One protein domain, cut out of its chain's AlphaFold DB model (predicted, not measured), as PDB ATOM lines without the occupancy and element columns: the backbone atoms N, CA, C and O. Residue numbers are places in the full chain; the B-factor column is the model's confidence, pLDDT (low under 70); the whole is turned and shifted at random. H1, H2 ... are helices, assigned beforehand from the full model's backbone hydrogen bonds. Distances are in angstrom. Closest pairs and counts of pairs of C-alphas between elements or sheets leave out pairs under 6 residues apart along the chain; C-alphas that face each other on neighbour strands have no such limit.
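Overview. This is residues 5 to 74 of the 78 residues of an uncharacterized protein of uncultured prokaryote (UniProt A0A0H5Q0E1). What does the whole look like? Three helices, H2, H3 and H4, make a small compact head, in which H3 packs at a steep angle on H4, the longest helix, and the short H2 packs on H4 too; from this head an arm, residues 5 to 23 with H1, sticks out far to one end, and residues 68 to 74, the last part of H4 and the end of the printed part, stick out at the other. What is it made of, and how large is it? The 70 printed residues hold four named helices, in the order H1, H2, H3, H4, and no named strand, an all-helix domain. The whole is extended, with a radius of gyration of the C-alphas of 17.9 A and spans of 66 by 20 by 17 A, and the arm makes much of the length.

Arrangement. What touches the longest helix? H4, residues 55 to 72, touches H3, residues 37 to 50, at a steep tilt of 58 degrees, opposite ways; their closest C-alphas, those of Ala 40 and Ala 60, are 4.5 A apart. With its residues 59 to 67 alone H4 also touches H2, residues 30 to 35, at a steep tilt of 48 degrees, the same way; the closest C-alphas, of Tyr 30 and Asn 59, are 4.5 A apart. How do the two shorter of these meet? H2 and H3 only just touch, with 3 pairs of C-alphas within 8 A, and only at the corner by their link; H3 does so with residues 39 to 40 alone, and the closest C-alphas, of Tyr 33 and Ala 40, are 5.1 A apart. What of the remaining helix and the backbones? H1, residues 5 to 20, is apart from H2, H3 and H4. In H1, H2, H3 and H4 every O i to N i+4 pair is within hydrogen-bond range.

Along the chain. Where does the longest helix run? H4 goes from C-alpha 55 at (103.353, 222.282, 235.907) to C-alpha 72 at (111.577, 246.676, 235.028), 25.8 A. Where are the others? H3, residues 37 to 50, measures 20.1 A, and H2, residues 30 to 35, 8.8 A. H1, residues 5 to 20, begins with C-alpha 5 at (68.847, 202.792, 251.137) and measures 23.6 A.

Size, cuts and confidence. How far does it reach? The C-alphas of Lys 5 and Gly 74, the two farthest apart, are 66.1 A from each other; the body without the stretches that stand free, 44 residues, spans 23 by 18 by 13 A. Is it unbroken? The printed part has no cut; the links H2 to H3 and H3 to H4 are tight, and the link H1 to H2, 9 residues, is short. Where is confidence low? Residues 16 to 24 are under 70, while the mean pLDDT of the printed part is 88.2.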
ATOM      1  N   LYS A   5      68.526 202.759 252.575       70.19
ATOM      2  CA  LYS A   5      68.847 202.792 251.137       70.19
ATOM      3  C   LYS A   5      68.902 204.225 250.586       70.19
ATOM      4  O   LYS A   5      69.773 204.526 249.784       70.19
ATOM      5  N   ASN A   6      68.015 205.112 251.043       71.00
ATOM      6  CA  ASN A   6      67.988 206.518 250.626       71.00
ATOM      7  C   ASN A   6      69.162 207.313 251.214       71.00
ATOM      8  O   ASN A   6      69.655 208.219 250.552       71.00
ATOM      9  N   GLU A   7      69.625 206.965 252.419       73.19
ATOM     10  CA  GLU A   7      70.846 207.552 252.988       73.19
ATOM     11  C   GLU A   7      72.088 207.135 252.198       73.19
ATOM     12  O   GLU A   7      72.864 207.995 251.805       73.19
ATOM     13  N   LEU A   8      72.231 205.847 251.864       79.44
ATOM     14  CA  LEU A   8      73.346 205.347 251.049       79.44
ATOM     15  C   LEU A   8      73.433 206.021 249.670       79.44
ATOM     16  O   LEU A   8      74.521 206.389 249.231       79.44
ATOM     17  N   ILE A   9      72.290 206.213 249.007       80.62
ATOM     18  CA  ILE A   9      72.225 206.892 247.704       80.62
ATOM     19  C   ILE A   9      72.636 208.364 247.840       80.62
ATOM     20  O   ILE A   9      73.416 208.853 247.026       80.62
ATOM     21  N   ALA A  10      72.164 209.061 248.878       78.94
ATOM     22  CA  ALA A  10      72.517 210.461 249.105       78.94
ATOM     23  C   ALA A  10      74.027 210.647 249.339       78.94
ATOM     24  O   ALA A  10      74.627 211.565 248.781       78.94
ATOM     25  N   THR A  11      74.660 209.747 250.097       77.62
ATOM     26  CA  THR A  11      76.106 209.807 250.361       77.62
ATOM     27  C   THR A  11      76.935 209.561 249.098       77.62
ATOM     28  O   THR A  11      77.928 210.250 248.877       77.62
ATOM     29  N   LEU A  12      76.519 208.624 248.238       79.44
ATOM     30  CA  LEU A  12      77.209 208.340 246.973       79.44
ATOM     31  C   LEU A  12      77.157 209.518 245.989       79.44
ATOM     32  O   LEU A  12      78.150 209.796 245.318       79.44
ATOM     33  N   VAL A  13      76.023 210.220 245.920       79.62
ATOM     34  CA  VAL A  13      75.855 211.401 245.053       79.62
ATOM     35  C   VAL A  13      76.724 212.571 245.528       79.62
ATOM     36  O   VAL A  13      77.324 213.265 244.712       79.62
ATOM     37  N   LEU A  14      76.850 212.772 246.842       71.75
ATOM     38  CA  LEU A  14      77.721 213.815 247.394       71.75
ATOM     39  C   LEU A  14      79.211 213.514 247.155       71.75
ATOM     40  O   LEU A  14      79.982 214.428 246.865       71.75
ATOM     41  N   LEU A  15      79.616 212.241 247.223       73.62
ATOM     42  CA  LEU A  15      80.999 211.831 246.959       73.62
ATOM     43  C   LEU A  15      81.406 212.046 245.492       73.62
ATOM     44  O   LEU A  15      82.518 212.497 245.219       73.62
ATOM     45  N   SER A  16      80.516 211.742 244.542       67.56
ATOM     46  CA  SER A  16      80.812 211.876 243.109       67.56
ATOM     47  C   SER A  16      80.939 213.336 242.660       67.56
ATOM     48  O   SER A  16      81.775 213.642 241.811       67.56
ATOM     49  N   MET A  17      80.194 214.256 243.280       62.53
ATOM     50  CA  MET A  17      80.336 215.701 243.051       62.53
ATOM     51  C   MET A  17      81.683 216.247 243.549       62.53
ATOM     52  O   MET A  17      82.262 217.119 242.905       62.53
ATOM     53  N   GLY A  18      82.223 215.701 244.645       61.97
ATOM     54  CA  GLY A  18      83.556 216.062 245.145       61.97
ATOM     55  C   GLY A  18      84.698 215.619 244.221       61.97
ATOM     56  O   GLY A  18      85.697 216.322 244.099       61.97
ATOM     57  N   LEU A  19      84.537 214.492 243.520       61.09
ATOM     58  CA  LEU A  19      85.534 213.980 242.568       61.09
ATOM     59  C   LEU A  19      85.594 214.794 241.266       61.09
ATOM     60  O   LEU A  19      86.663 214.913 240.676       61.09
ATOM     61  N   LEU A  20      84.485 215.411 240.843       54.78
ATOM     62  CA  LEU A  20      84.461 216.316 239.684       54.78
ATOM     63  C   LEU A  20      85.242 217.617 239.935       54.78
ATOM     64  O   LEU A  20      85.793 218.190 238.997       54.78
ATOM     65  N   ALA A  21      85.356 218.056 241.193       57.47
ATOM     66  CA  ALA A  21      86.209 219.185 241.569       57.47
ATOM     67  C   ALA A  21      87.715 218.861 241.474       57.47
ATOM     68  O   ALA A  21      88.538 219.771 241.516       57.47
ATOM     69  N   ALA A  22      88.075 217.580 241.323       57.28
ATOM     70  CA  ALA A  22      89.447 217.112 241.149       57.28
ATOM     71  C   ALA A  22      89.823 216.857 239.676       57.28
ATOM     72  O   ALA A  22      90.839 216.211 239.408       57.28
ATOM     73  N   CYS A  23      89.041 217.360 238.710       63.44
ATOM     74  CA  CYS A  23      89.505 217.445 237.328       63.44
ATOM     75  C   CYS A  23      90.789 218.284 237.291       63.44
ATOM     76  O   CYS A  23      90.758 219.494 237.516       63.44
ATOM     77  N   LYS A  24      91.925 217.626 237.028       65.25
ATOM     78  CA  LYS A  24      93.190 218.309 236.762       65.25
ATOM     79  C   LYS A  24      92.981 219.228 235.567       65.25
ATOM     80  O   LYS A  24      92.579 218.775 234.496       65.25
ATOM     81  N   GLU A  25      93.226 220.511 235.786       77.69
ATOM     82  CA  GLU A  25      93.240 221.505 234.724       77.69
ATOM     83  C   GLU A  25      94.265 221.088 233.662       77.69
ATOM     84  O   GLU A  25      95.317 220.534 233.993       77.69
ATOM     85  N   GLU A  26      93.941 221.306 232.388       89.31
ATOM     86  CA  GLU A  26      94.881 221.045 231.299       89.31
ATOM     87  C   GLU A  26      96.187 221.808 231.557       89.31
ATOM     88  O   GLU A  26      96.169 222.991 231.914       89.31
ATOM     89  N   THR A  27      97.324 221.138 231.373       95.00
ATOM     90  CA  THR A  27      98.626 221.790 231.505       95.00
ATOM     91  C   THR A  27      98.822 222.780 230.362       95.00
ATOM     92  O   THR A  27      98.995 222.391 229.207       95.00
ATOM     93  N   LYS A  28      98.827 224.073 230.680       97.50
ATOM     94  CA  LYS A  28      99.168 225.154 229.759       97.50
ATOM     95  C   LYS A  28     100.681 225.344 229.733       97.50
ATOM     96  O   LYS A  28     101.362 225.219 230.753       97.50
ATOM     97  N   SER A  29     101.218 225.626 228.550       98.19
ATOM     98  CA  SER A  29     102.652 225.846 228.361       98.19
ATOM     99  C   SER A  29     103.093 227.206 228.906       98.19
ATOM    100  O   SER A  29     102.288 228.114 229.112       98.19
ATOM    101  N   TYR A  30     104.403 227.365 229.097       98.00
ATOM    102  CA  TYR A  30     105.003 228.667 229.391       98.00
ATOM    103  C   TYR A  30     104.641 229.725 228.335       98.00
ATOM    104  O   TYR A  30     104.236 230.815 228.720       98.00
ATOM    105  N   ASP A  31     104.735 229.404 227.039       98.06
ATOM    106  CA  ASP A  31     104.440 230.360 225.960       98.06
ATOM    107  C   ASP A  31     102.977 230.808 225.981       98.06
ATOM    108  O   ASP A  31     102.694 231.989 225.814       98.06
ATOM    109  N   TRP A  32     102.048 229.894 226.284       97.94
ATOM    110  CA  TRP A  32     100.645 230.260 226.452       97.94
ATOM    111  C   TRP A  32     100.476 231.274 227.586       97.94
ATOM    112  O   TRP A  32      99.827 232.293 227.396       97.94
ATOM    113  N   TYR A  33     101.098 231.052 228.748       97.81
ATOM    114  CA  TYR A  33     101.060 232.027 229.845       97.81
ATOM    115  C   TYR A  33     101.816 233.323 229.532       97.81
ATOM    116  O   TYR A  33     101.466 234.375 230.063       97.81
ATOM    117  N   LEU A  34     102.850 233.264 228.692       97.44
ATOM    118  CA  LEU A  34     103.566 234.448 228.232       97.44
ATOM    119  C   LEU A  34     102.628 235.344 227.419       97.44
ATOM    120  O   LEU A  34     102.532 236.524 227.736       97.44
ATOM    121  N   ASP A  35     101.885 234.752 226.481       97.62
ATOM    122  CA  ASP A  35     100.895 235.434 225.638       97.62
ATOM    123  C   ASP A  35      99.586 235.776 226.394       97.62
ATOM    124  O   ASP A  35      98.788 236.581 225.922       97.62
ATOM    125  N   ASN A  36      99.340 235.175 227.568       97.19
ATOM    126  CA  ASN A  36      98.138 235.374 228.398       97.19
ATOM    127  C   ASN A  36      98.526 235.865 229.802       97.19
ATOM    128  O   ASN A  36      98.419 235.153 230.810       97.19
ATOM    129  N   LYS A  37      99.007 237.109 229.867       96.44
ATOM    130  CA  LYS A  37      99.577 237.721 231.075       96.44
ATOM    131  C   LYS A  37      98.646 237.658 232.288       96.44
ATOM    132  O   LYS A  37      99.078 237.309 233.385       96.44
ATOM    133  N   GLU A  38      97.376 237.992 232.124       97.12
ATOM    134  CA  GLU A  38      96.393 238.045 233.208       97.12
ATOM    135  C   GLU A  38      96.195 236.661 233.843       97.12
ATOM    136  O   GLU A  38      96.083 236.536 235.067       97.12
ATOM    137  N   ASP A  39      96.211 235.613 233.017       97.50
ATOM    138  CA  ASP A  39      96.130 234.230 233.471       97.50
ATOM    139  C   ASP A  39      97.400 233.809 234.209       97.50
ATOM    140  O   ASP A  39      97.303 233.185 235.268       97.50
ATOM    141  N   ALA A  40      98.580 234.200 233.717       97.50
ATOM    142  CA  ALA A  40      99.843 233.942 234.409       97.50
ATOM    143  C   ALA A  40      99.846 234.545 235.822       97.50
ATOM    144  O   ALA A  40     100.223 233.871 236.780       97.50
ATOM    145  N   TYR A  41      99.366 235.784 235.975       97.75
ATOM    146  CA  TYR A  41      99.312 236.470 237.270       97.75
ATOM    147  C   TYR A  41      98.312 235.798 238.211       97.75
ATOM    148  O   TYR A  41      98.654 235.485 239.353       97.75
ATOM    149  N   ARG A  42      97.096 235.520 237.726       97.81
ATOM    150  CA  ARG A  42      96.047 234.882 238.530       97.81
ATOM    151  C   ARG A  42      96.458 233.490 239.006       97.81
ATOM    152  O   ARG A  42      96.257 233.150 240.171       97.81
ATOM    153  N   VAL A  43      97.015 232.674 238.110       96.88
ATOM    154  CA  VAL A  43      97.458 231.314 238.447       96.88
ATOM    155  C   VAL A  43      98.642 231.368 239.402       96.88
ATOM    156  O   VAL A  43      98.621 230.668 240.412       96.88
ATOM    157  N   TYR A  44      99.624 232.240 239.164       97.62
ATOM    158  CA  TYR A  44     100.760 232.393 240.070       97.62
ATOM    159  C   TYR A  44     100.329 232.801 241.488       97.62
ATOM    160  O   TYR A  44     100.766 232.182 242.459       97.62
ATOM    161  N   GLU A  45      99.415 233.768 241.625       97.38
ATOM    162  CA  GLU A  45      98.871 234.177 242.926       97.38
ATOM    163  C   GLU A  45      98.139 233.020 243.628       97.38
ATOM    164  O   GLU A  45      98.313 232.795 244.829       97.38
ATOM    165  N   LYS A  46      97.341 232.246 242.881       95.38
ATOM    166  CA  LYS A  46      96.675 231.048 243.411       95.38
ATOM    167  C   LYS A  46      97.698 230.028 243.922       95.38
ATOM    168  O   LYS A  46      97.535 229.537 245.037       95.38
ATOM    169  N   CYS A  47      98.752 229.756 243.153       95.50
ATOM    170  CA  CYS A  47      99.807 228.808 243.519       95.50
ATOM    171  C   CYS A  47     100.574 229.240 244.776       95.50
ATOM    172  O   CYS A  47     100.876 228.403 245.626       95.50
ATOM    173  N   GLN A  48     100.834 230.541 244.953       96.19
ATOM    174  CA  GLN A  48     101.441 231.058 246.185       96.19
ATOM    175  C   GLN A  48     100.563 230.806 247.417       96.19
ATOM    176  O   GLN A  48     101.080 230.467 248.480       96.19
ATOM    177  N   LYS A  49      99.240 230.959 247.284       95.31
ATOM    178  CA  LYS A  49      98.290 230.759 248.390       95.31
ATOM    179  C   LYS A  49      98.083 229.285 248.730       95.31
ATOM    180  O   LYS A  49      97.921 228.959 249.902       95.31
ATOM    181  N   SER A  50      98.052 228.406 247.727       91.81
ATOM    182  CA  SER A  50      97.816 226.971 247.928       91.81
ATOM    183  C   SER A  50      99.078 226.184 248.284       91.81
ATOM    184  O   SER A  50      98.963 225.100 248.853       91.81
ATOM    185  N   GLY A  51     100.267 226.693 247.940       89.38
ATOM    186  CA  GLY A  51     101.516 225.930 248.016       89.38
ATOM    187  C   GLY A  51     101.614 224.825 246.955       89.38
ATOM    188  O   GLY A  51     102.391 223.885 247.111       89.38
ATOM    189  N   GLU A  52     100.807 224.903 245.894       87.25
ATOM    190  CA  GLU A  52     100.775 223.914 244.816       87.25
ATOM    191  C   GLU A  52     102.028 224.005 243.930       87.25
ATOM    192  O   GLU A  52     102.447 225.085 243.518       87.25
ATOM    193  N   GLY A  53     102.609 222.847 243.609       88.88
ATOM    194  CA  GLY A  53     103.775 222.711 242.730       88.88
ATOM    195  C   GLY A  53     103.457 221.996 241.416       88.88
ATOM    196  O   GLY A  53     104.185 221.082 241.042       88.88
ATOM    197  N   SER A  54     102.345 222.330 240.758       93.50
ATOM    198  CA  SER A  54     101.983 221.751 239.457       93.50
ATOM    199  C   SER A  54     102.753 222.388 238.295       93.50
ATOM    200  O   SER A  54     103.303 223.483 238.422       93.50
ATOM    201  N   ASP A  55     102.745 221.735 237.130       96.75
ATOM    202  CA  ASP A  55     103.353 222.282 235.907       96.75
ATOM    203  C   ASP A  55     102.747 223.641 235.519       96.75
ATOM    204  O   ASP A  55     103.461 224.535 235.066       96.75
ATOM    205  N   ASN A  56     101.445 223.838 235.763       96.19
ATOM    206  CA  ASN A  56     100.788 225.133 235.572       96.19
ATOM    207  C   ASN A  56     101.347 226.196 236.520       96.19
ATOM    208  O   ASN A  56     101.605 227.317 236.084       96.19
ATOM    209  N   CYS A  57     101.602 225.852 237.785       96.94
ATOM    210  CA  CYS A  57     102.247 226.767 238.722       96.94
ATOM    211  C   CYS A  57     103.662 227.145 238.274       96.94
ATOM    212  O   CYS A  57     104.033 228.319 238.343       96.94
ATOM    213  N   GLU A  58     104.441 226.184 237.770       97.94
ATOM    214  CA  GLU A  58     105.791 226.458 237.279       97.94
ATOM    215  C   GLU A  58     105.785 227.340 236.025       97.94
ATOM    216  O   GLU A  58     106.509 228.339 235.955       97.94
ATOM    217  N   ASN A  59     104.938 227.014 235.049       98.12
ATOM    218  CA  ASN A  59     104.830 227.766 233.803       98.12
ATOM    219  C   ASN A  59     104.308 229.190 234.046       98.12
ATOM    220  O   ASN A  59     104.913 230.147 233.555       98.12
ATOM    221  N   ALA A  60     103.266 229.347 234.870       98.06
ATOM    222  CA  ALA A  60     102.731 230.651 235.254       98.06
ATOM    223  C   ALA A  60     103.765 231.493 236.015       98.06
ATOM    224  O   ALA A  60     103.949 232.667 235.700       98.06
ATOM    225  N   ARG A  61     104.514 230.899 236.958       98.19
ATOM    226  CA  ARG A  61     105.596 231.584 237.690       98.19
ATOM    227  C   ARG A  61     106.670 232.121 236.748       98.19
ATOM    228  O   ARG A  61     107.129 233.253 236.903       98.19
ATOM    229  N   ARG A  62     107.103 231.311 235.780       98.25
ATOM    230  CA  ARG A  62     108.121 231.718 234.803       98.25
ATOM    231  C   ARG A  62     107.624 232.868 233.928       98.25
ATOM    232  O   ARG A  62     108.372 233.825 233.736       98.25
ATOM    233  N   ALA A  63     106.384 232.797 233.444       98.12
ATOM    234  CA  ALA A  63     105.778 233.856 232.636       98.12
ATOM    235  C   ALA A  63     105.578 235.152 233.439       98.12
ATOM    236  O   ALA A  63     105.963 236.224 232.973       98.12
ATOM    237  N   TYR A  64     105.087 235.055 234.679       97.88
ATOM    238  CA  TYR A  64     104.991 236.181 235.612       97.88
ATOM    239  C   TYR A  64     106.345 236.892 235.769       97.88
ATOM    240  O   TYR A  64     106.449 238.098 235.556       97.88
ATOM    241  N   ASN A  65     107.415 236.140 236.051       97.94
ATOM    242  CA  ASN A  65     108.757 236.706 236.208       97.94
ATOM    243  C   ASN A  65     109.286 237.362 234.925       97.94
ATOM    244  O   ASN A  65     110.014 238.354 234.997       97.94
ATOM    245  N   ALA A  66     108.952 236.817 233.753       97.69
ATOM    246  CA  ALA A  66     109.326 237.410 232.475       97.69
ATOM    247  C   ALA A  66     108.640 238.772 232.276       97.69
ATOM    248  O   ALA A  66     109.319 239.742 231.937       97.69
ATOM    249  N   HIS A  67     107.335 238.863 232.559       97.12
ATOM    250  CA  HIS A  67     106.562 240.110 232.501       97.12
ATOM    251  C   HIS A  67     107.060 241.162 233.497       97.12
ATOM    252  O   HIS A  67     107.242 242.322 233.123       97.12
ATOM    253  N   GLU A  68     107.358 240.772 234.738       96.50
ATOM    254  CA  GLU A  68     107.914 241.693 235.740       96.50
ATOM    255  C   GLU A  68     109.302 242.207 235.336       96.50
ATOM    256  O   GLU A  68     109.589 243.401 235.444       96.50
ATOM    257  N   ARG A  69     110.148 241.332 234.778       96.81
ATOM    258  CA  ARG A  69     111.450 241.729 234.232       96.81
ATOM    259  C   ARG A  69     111.290 242.701 233.062       96.81
ATOM    260  O   ARG A  69     111.997 243.702 233.009       96.81
ATOM    261  N   ALA A  70     110.354 242.439 232.156       96.25
ATOM    262  CA  ALA A  70     110.067 243.311 231.021       96.25
ATOM    263  C   ALA A  70     109.685 244.721 231.452       96.25
ATOM    264  O   ALA A  70     110.302 245.703 231.030       96.25
ATOM    265  N   LYS A  71     108.755 244.798 232.405       94.31
ATOM    266  CA  LYS A  71     108.339 246.045 233.036       94.31
ATOM    267  C   LYS A  71     109.513 246.784 233.680       94.31
ATOM    268  O   LYS A  71     109.631 247.991 233.491       94.31
ATOM    269  N   GLN A  72     110.394 246.080 234.395       95.62
ATOM    270  CA  GLN A  72     111.577 246.676 235.028       95.62
ATOM    271  C   GLN A  72     112.521 247.338 234.011       95.62
ATOM    272  O   GLN A  72     113.122 248.366 234.313       95.62
ATOM    273  N   PHE A  73     112.652 246.770 232.813       95.62
ATOM    274  CA  PHE A  73     113.538 247.273 231.758       95.62
ATOM    275  C   PHE A  73     112.829 248.137 230.705       95.62
ATOM    276  O   PHE A  73     113.455 248.539 229.727       95.62
ATOM    277  N   GLY A  74     111.541 248.437 230.887       93.69
ATOM    278  CA  GLY A  74     110.782 249.304 229.983       93.69
ATOM    279  C   GLY A  74     110.481 248.695 228.611       93.69
ATOM    280  O   GLY A  74     110.219 249.443 227.671       93.69
TER     281      GLY A  74